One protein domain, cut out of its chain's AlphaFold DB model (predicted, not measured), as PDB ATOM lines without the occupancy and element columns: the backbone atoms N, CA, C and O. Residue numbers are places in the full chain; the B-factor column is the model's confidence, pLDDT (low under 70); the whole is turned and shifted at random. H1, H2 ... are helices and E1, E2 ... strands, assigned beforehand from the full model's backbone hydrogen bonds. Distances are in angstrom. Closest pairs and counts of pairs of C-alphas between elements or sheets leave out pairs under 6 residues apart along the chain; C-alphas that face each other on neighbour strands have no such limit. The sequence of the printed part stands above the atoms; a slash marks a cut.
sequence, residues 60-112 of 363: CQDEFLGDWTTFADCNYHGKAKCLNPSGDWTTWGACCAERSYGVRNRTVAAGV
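AT A GLANCE: This is residues 60 to 112 of the 363 residues of the protein "Hypothetical protein" of Pyrodinium bahamense (UniProt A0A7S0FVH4). A looping stretch without named elements, residues 60 to 80, and a small hairpin, E1 and E2, form a head, from which one long helix, H1, runs out as an arm, its residues 101 to 112 sticking out free. The printed part has 53 residues, with two antiparallel strands in the order E1 - E2, then H1; the class is mixed, helices and strands. The whole is loose, with a radius of gyration of the C-alphas of 13.1 A, and spans 45 by 22 by 14 A.

HOW THE PARTS SIT: E1, residues 81 to 83, and E2, residues 89 to 91, form a hairpin, with N 82 and O 90 2.8 A apart, within hydrogen-bond range. The closest C-alphas of E1 and H1, residues 92 to 112, are those of Cys 82 and Trp 92, 5.8 A apart. In H1, 16 of 17 O i to N i+4 pairs are within hydrogen-bond range.

IN THESE COORDINATES: E1 begins at C-alpha 81 (20.115, 29.842, -38.180); E1 and E2 each measure 7.0 A. H1, 30.7 A long, ends at C-alpha 112 (4.245, 21.011, -7.841).

THE WHOLE: The C-alphas of Leu 65 and Val 112 are the farthest apart, 45.0 A. The printed part has no cut, and both links are tight. Residues 102 to 112 have pLDDT under 70.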
ATOM      1  N   CYS A  60      24.151  25.636 -34.708       95.06
ATOM      2  CA  CYS A  60      23.783  26.804 -35.491       95.06
ATOM      3  C   CYS A  60      24.796  27.035 -36.607       95.06
ATOM      4  O   CYS A  60      25.980  26.757 -36.449       95.06
ATOM      5  N   GLN A  61      24.318  27.521 -37.741       95.56
ATOM      6  CA  GLN A  61      25.149  27.941 -38.851       95.56
ATOM      7  C   GLN A  61      25.337  29.457 -38.775       95.56
ATOM      8  O   GLN A  61      24.353  30.205 -38.720       95.56
ATOM      9  N   ASP A  62      26.595  29.890 -38.739       88.19
ATOM     10  CA  ASP A  62      26.950  31.306 -38.766       88.19
ATOM     11  C   ASP A  62      26.668  31.903 -40.158       88.19
ATOM     12  O   ASP A  62      26.941  31.268 -41.177       88.19
ATOM     13  N   GLU A  63      26.095  33.109 -40.217       86.62
ATOM     14  CA  GLU A  63      25.717  33.751 -41.488       86.62
ATOM     15  C   GLU A  63      26.941  34.202 -42.301       86.62
ATOM     16  O   GLU A  63      26.889  34.206 -43.530       86.62
ATOM     17  N   PHE A  64      28.039  34.564 -41.634       83.19
ATOM     18  CA  PHE A  64      29.235  35.099 -42.281       83.19
ATOM     19  C   PHE A  64      30.198  33.999 -42.705       83.19
ATOM     20  O   PHE A  64      30.755  34.060 -43.800       83.19
ATOM     21  N   LEU A  65      30.399  33.002 -41.846       82.75
ATOM     22  CA  LEU A  65      31.357  31.927 -42.101       82.75
ATOM     23  C   LEU A  65      30.716  30.723 -42.796       82.75
ATOM     24  O   LEU A  65      31.412  29.950 -43.447       82.75
ATOM     25  N   GLY A  66      29.398  30.535 -42.662       87.94
ATOM     26  CA  GLY A  66      28.712  29.329 -43.135       87.94
ATOM     27  C   GLY A  66      29.079  28.062 -42.351       87.94
ATOM     28  O   GLY A  66      28.542  26.990 -42.643       87.94
ATOM     29  N   ASP A  67      29.948  28.182 -41.348       91.44
ATOM     30  CA  ASP A  67      30.397  27.088 -40.503       91.44
ATOM     31  C   ASP A  67      29.381  26.769 -39.407       91.44
ATOM     32  O   ASP A  67      28.632  27.621 -38.914       91.44
ATOM     33  N   TRP A  68      29.366  25.496 -39.018       91.19
ATOM     34  CA  TRP A  68      28.578  25.026 -37.890       91.19
ATOM     35  C   TRP A  68      29.296  25.365 -36.593       91.19
ATOM     36  O   TRP A  68      30.372  24.839 -36.317       91.19
ATOM     37  N   THR A  69      28.656  26.180 -35.768       90.00
ATOM     38  CA  THR A  69      29.118  26.512 -34.427       90.00
ATOM     39  C   THR A  69      28.100  26.069 -33.386       90.00
ATOM     40  O   THR A  69      26.918  25.840 -33.673       90.00
ATOM     41  N   THR A  70      28.592  25.896 -32.164       88.44
ATOM     42  CA  THR A  70      27.788  25.511 -31.015       88.44
ATOM     43  C   THR A  70      27.837  26.610 -29.976       88.44
ATOM     44  O   THR A  70      28.893  26.885 -29.408       88.44
ATOM     45  N   PHE A  71      26.695  27.230 -29.716       86.38
ATOM     46  CA  PHE A  71      26.573  28.297 -28.733       86.38
ATOM     47  C   PHE A  71      26.043  27.714 -27.420       86.38
ATOM     48  O   PHE A  71      25.034  27.007 -27.397       86.38
ATOM     49  N   ALA A  72      26.743  27.974 -26.316       82.56
ATOM     50  CA  ALA A  72      26.362  27.461 -24.998       82.56
ATOM     51  C   ALA A  72      25.382  28.387 -24.255       82.56
ATOM     52  O   ALA A  72      24.572  27.918 -23.443       82.56
ATOM     53  N   ASP A  73      25.461  29.688 -24.535       86.50
ATOM     54  CA  ASP A  73      24.661  30.740 -23.912       86.50
ATOM     55  C   ASP A  73      23.421  31.089 -24.747       86.50
ATOM     56  O   ASP A  73      23.117  30.402 -25.714       86.50
ATOM     57  N   CYS A  74      22.656  32.100 -24.329       88.19
ATOM     58  CA  CYS A  74      21.566  32.691 -25.112       88.19
ATOM     59  C   CYS A  74      21.811  34.178 -25.383       88.19
ATOM     60  O   CYS A  74      20.875  34.977 -25.432       88.19
ATOM     61  N   ASN A  75      23.083  34.551 -25.541       88.38
ATOM     62  CA  ASN A  75      23.453  35.911 -25.902       88.38
ATOM     63  C   ASN A  75      23.058  36.210 -27.352       88.38
ATOM     64  O   ASN A  75      22.696  35.315 -28.115       88.38
ATOM     65  N   TYR A  76      23.053  37.483 -27.739       83.44
ATOM     66  CA  TYR A  76      22.652  37.876 -29.086       83.44
ATOM     67  C   TYR A  76      23.669  37.381 -30.127       83.44
ATOM     68  O   TYR A  76      24.725  37.979 -30.305       83.44
ATOM     69  N   HIS A  77      23.320  36.314 -30.846       83.19
ATOM     70  CA  HIS A  77      24.101  35.766 -31.959       83.19
ATOM     71  C   HIS A  77      23.418  36.079 -33.295       83.19
ATOM     72  O   HIS A  77      22.939  35.192 -33.999       83.19
ATOM     73  N   GLY A  78      23.323  37.375 -33.612       85.06
ATOM     74  CA  GLY A  78      22.917  37.893 -34.926       85.06
ATOM     75  C   GLY A  78      21.722  37.182 -35.583       85.06
ATOM     76  O   GLY A  78      20.721  36.872 -34.935       85.06
ATOM     77  N   LYS A  79      21.823  36.929 -36.896       88.81
ATOM     78  CA  LYS A  79      20.834  36.166 -37.681       88.81
ATOM     79  C   LYS A  79      21.211  34.685 -37.829       88.81
ATOM     80  O   LYS A  79      20.847  34.060 -38.828       88.81
ATOM     81  N   ALA A  80      21.940  34.120 -36.865       93.38
ATOM     82  CA  ALA A  80      22.323  32.715 -36.921       93.38
ATOM     83  C   ALA A  80      21.077  31.820 -37.057       93.38
ATOM     84  O   ALA A  80      20.052  32.024 -36.388       93.38
ATOM     85  N   LYS A  81      21.170  30.835 -37.954       95.25
ATOM     86  CA  LYS A  81      20.115  29.842 -38.180       95.25
ATOM     87  C   LYS A  81      20.483  28.565 -37.449       95.25
ATOM     88  O   LYS A  81      21.596  28.072 -37.595       95.25
ATOM     89  N   CYS A  82      19.558  28.019 -36.680       95.94
ATOM     90  CA  CYS A  82      19.796  26.863 -35.828       95.94
ATOM     91  C   CYS A  82      18.843  25.737 -36.181       95.94
ATOM     92  O   CYS A  82      17.720  25.988 -36.609       95.94
ATOM     93  N   LEU A  83      19.289  24.501 -35.994       94.56
ATOM     94  CA  LEU A  83      18.414  23.339 -36.094       94.56
ATOM     95  C   LEU A  83      17.723  23.126 -34.750       94.56
ATOM     96  O   LEU A  83      18.393  22.992 -33.725       94.56
ATOM     97  N   ASN A  84      16.393  23.094 -34.759       90.12
ATOM     98  CA  ASN A  84      15.616  22.668 -33.600       90.12
ATOM     99  C   ASN A  84      15.670  21.122 -33.450       90.12
ATOM    100  O   ASN A  84      16.194  20.430 -34.330       90.12
ATOM    101  N   PRO A  85      15.109  20.532 -32.375       85.06
ATOM    102  CA  PRO A  85      15.067  19.074 -32.192       85.06
ATOM    103  C   PRO A  85      14.351  18.305 -33.298       85.06
ATOM    104  O   PRO A  85      14.626  17.122 -33.487       85.06
ATOM    105  N   SER A  86      13.430  18.962 -34.000       88.88
ATOM    106  CA  SER A  86      12.694  18.387 -35.127       88.88
ATOM    107  C   SER A  86      13.533  18.338 -36.408       88.88
ATOM    108  O   SER A  86      13.140  17.677 -37.364       88.88
ATOM    109  N   GLY A  87      14.697  18.996 -36.430       91.56
ATOM    110  CA  GLY A  87      15.535  19.135 -37.617       91.56
ATOM    111  C   GLY A  87      15.107  20.273 -38.548       91.56
ATOM    112  O   GLY A  87      15.618  20.357 -39.663       91.56
ATOM    113  N   ASP A  88      14.211  21.158 -38.105       94.19
ATOM    114  CA  ASP A  88      13.804  22.342 -38.858       94.19
ATOM    115  C   ASP A  88      14.711  23.535 -38.545       94.19
ATOM    116  O   ASP A  88      15.212  23.706 -37.426       94.19
ATOM    117  N   TRP A  89      14.889  24.400 -39.542       93.56
ATOM    118  CA  TRP A  89      15.614  25.653 -39.382       93.56
ATOM    119  C   TRP A  89      14.780  26.668 -38.601       93.56
ATOM    120  O   TRP A  89      13.692  27.059 -39.016       93.56
ATOM    121  N   THR A  90      15.341  27.153 -37.503       94.56
ATOM    122  CA  THR A  90      14.800  28.236 -36.685       94.56
ATOM    123  C   THR A  90      15.828  29.353 -36.528       94.56
ATOM    124  O   THR A  90      17.003  29.196 -36.870       94.56
ATOM    125  N   THR A  91      15.407  30.515 -36.039       94.19
ATOM    126  CA  THR A  91      16.343  31.586 -35.674       94.19
ATOM    127  C   THR A  91      16.923  31.316 -34.291       94.19
ATOM    128  O   THR A  91      16.259  30.735 -33.429       94.19
ATOM    129  N   TRP A  92      18.150  31.777 -34.045       92.75
ATOM    130  CA  TRP A  92      18.771  31.673 -32.724       92.75
ATOM    131  C   TRP A  92      17.878  32.215 -31.597       92.75
ATOM    132  O   TRP A  92      17.678  31.549 -30.581       92.75
ATOM    133  N   GLY A  93      17.253  33.380 -31.814       92.06
ATOM    134  CA  GLY A  93      16.327  33.977 -30.849       92.06
ATOM    135  C   GLY A  93      15.138  33.070 -30.505       92.06
ATOM    136  O   GLY A  93      14.788  32.944 -29.332       92.06
ATOM    137  N   ALA A  94      14.555  32.383 -31.492       91.62
ATOM    138  CA  ALA A  94      13.463  31.440 -31.257       91.62
ATOM    139  C   ALA A  94      13.940  30.174 -30.517       91.62
ATOM    140  O   ALA A  94      13.290  29.739 -29.566       91.62
ATOM    141  N   CYS A  95      15.117  29.651 -30.872       91.38
ATOM    142  CA  CYS A  95      15.750  28.530 -30.167       91.38
ATOM    143  C   CYS A  95      15.991  28.844 -28.675       91.38
ATOM    144  O   CYS A  95      15.700  28.045 -27.782       91.38
ATOM    145  N   CYS A  96      16.479  30.049 -28.388       90.62
ATOM    146  CA  CYS A  96      16.736  30.506 -27.026       90.62
ATOM    147  C   CYS A  96      15.472  30.834 -26.228       90.62
ATOM    148  O   CYS A  96      15.429  30.605 -25.011       90.62
ATOM    149  N   ALA A  97      14.424  31.321 -26.894       88.06
ATOM    150  CA  ALA A  97      13.123  31.507 -26.272       88.06
ATOM    151  C   ALA A  97      12.568  30.164 -25.766       88.06
ATOM    152  O   ALA A  97      12.206  30.065 -24.593       88.06
ATOM    153  N   GLU A  98      12.595  29.106 -26.586       84.06
ATOM    154  CA  GLU A  98      12.144  27.765 -26.178       84.06
ATOM    155  C   GLU A  98      12.901  27.238 -24.953       84.06
ATOM    156  O   GLU A  98      12.288  26.703 -24.023       84.06
ATOM    157  N   ARG A  99      14.223  27.445 -24.899       81.00
ATOM    158  CA  ARG A  99      15.039  27.056 -23.739       81.00
ATOM    159  C   ARG A  99      14.614  27.807 -22.475       81.00
ATOM    160  O   ARG A  99      14.456  27.200 -21.417       81.00
ATOM    161  N   SER A 100      14.372  29.111 -22.591       81.62
ATOM    162  CA  SER A 100      14.002  29.976 -21.466       81.62
ATOM    163  C   SER A 100      12.623  29.632 -20.889       81.62
ATOM    164  O   SER A 100      12.455  29.577 -19.667       81.62
ATOM    165  N   TYR A 101      11.645  29.330 -21.748       74.69
ATOM    166  CA  TYR A 101      10.308  28.908 -21.315       74.69
ATOM    167  C   TYR A 101      10.292  27.467 -20.786       74.69
ATOM    168  O   TYR A 101       9.639  27.180 -19.778       74.69
ATOM    169  N   GLY A 102      11.056  26.565 -21.408       67.88
ATOM    170  CA  GLY A 102      11.148  25.164 -20.997       67.88
ATOM    171  C   GLY A 102      11.776  24.972 -19.614       67.88
ATOM    172  O   GLY A 102      11.363  24.078 -18.873       67.88
ATOM    173  N   VAL A 103      12.735  25.823 -19.234       64.56
ATOM    174  CA  VAL A 103      13.349  25.781 -17.897       64.56
ATOM    175  C   VAL A 103      12.359  26.232 -16.823       64.56
ATOM    176  O   VAL A 103      12.210  25.521 -15.828       64.56
ATOM    177  N   ARG A 104      11.623  27.335 -17.042       57.38
ATOM    178  CA  ARG A 104      10.635  27.853 -16.074       57.38
ATOM    179  C   ARG A 104       9.498  26.864 -15.818       57.38
ATOM    180  O   ARG A 104       9.177  26.587 -14.666       57.38
ATOM    181  N   ASN A 105       8.954  26.247 -16.867       51.19
ATOM    182  CA  ASN A 105       7.872  25.273 -16.697       51.19
ATOM    183  C   ASN A 105       8.337  23.970 -16.027       51.19
ATOM    184  O   ASN A 105       7.564  23.355 -15.297       51.19
ATOM    185  N   ARG A 106       9.605  23.563 -16.190       52.66
ATOM    186  CA  ARG A 106      10.146  22.402 -15.456       52.66
ATOM    187  C   ARG A 106      10.401  22.686 -13.984       52.66
ATOM    188  O   ARG A 106      10.219  21.779 -13.179       52.66
ATOM    189  N   THR A 107      10.791  23.908 -13.619       51.66
ATOM    190  CA  THR A 107      10.967  24.263 -12.200       51.66
ATOM    191  C   THR A 107       9.622  24.300 -11.478       51.66
ATOM    192  O   THR A 107       9.516  23.790 -10.367       51.66
ATOM    193  N   VAL A 108       8.575  24.798 -12.142       53.66
ATOM    194  CA  VAL A 108       7.205  24.781 -11.608       53.66
ATOM    195  C   VAL A 108       6.658  23.351 -11.528       53.66
ATOM    196  O   VAL A 108       6.144  22.961 -10.487       53.66
ATOM    197  N   ALA A 109       6.840  22.518 -12.557       41.78
ATOM    198  CA  ALA A 109       6.383  21.125 -12.524       41.78
ATOM    199  C   ALA A 109       7.129  20.259 -11.486       41.78
ATOM    200  O   ALA A 109       6.531  19.368 -10.883       41.78
ATOM    201  N   ALA A 110       8.418  20.522 -11.239       48.44
ATOM    202  CA  ALA A 110       9.180  19.860 -10.179       48.44
ATOM    203  C   ALA A 110       8.763  20.338  -8.775       48.44
ATOM    204  O   ALA A 110       8.683  19.523  -7.858       48.44
ATOM    205  N   GLY A 111       8.429  21.625  -8.617       45.50
ATOM    206  CA  GLY A 111       7.895  22.182  -7.369       45.50
ATOM    207  C   GLY A 111       6.487  21.679  -7.032       45.50
ATOM    208  O   GLY A 111       6.221  21.330  -5.887       45.50
ATOM    209  N   VAL A 112       5.609  21.543  -8.030       49.75
ATOM    210  CA  VAL A 112       4.245  21.011  -7.841       49.75
ATOM    211  C   VAL A 112       4.263  19.518  -7.479       49.75
ATOM    212  O   VAL A 112       3.423  19.071  -6.706       49.75
TER     213      VAL A 112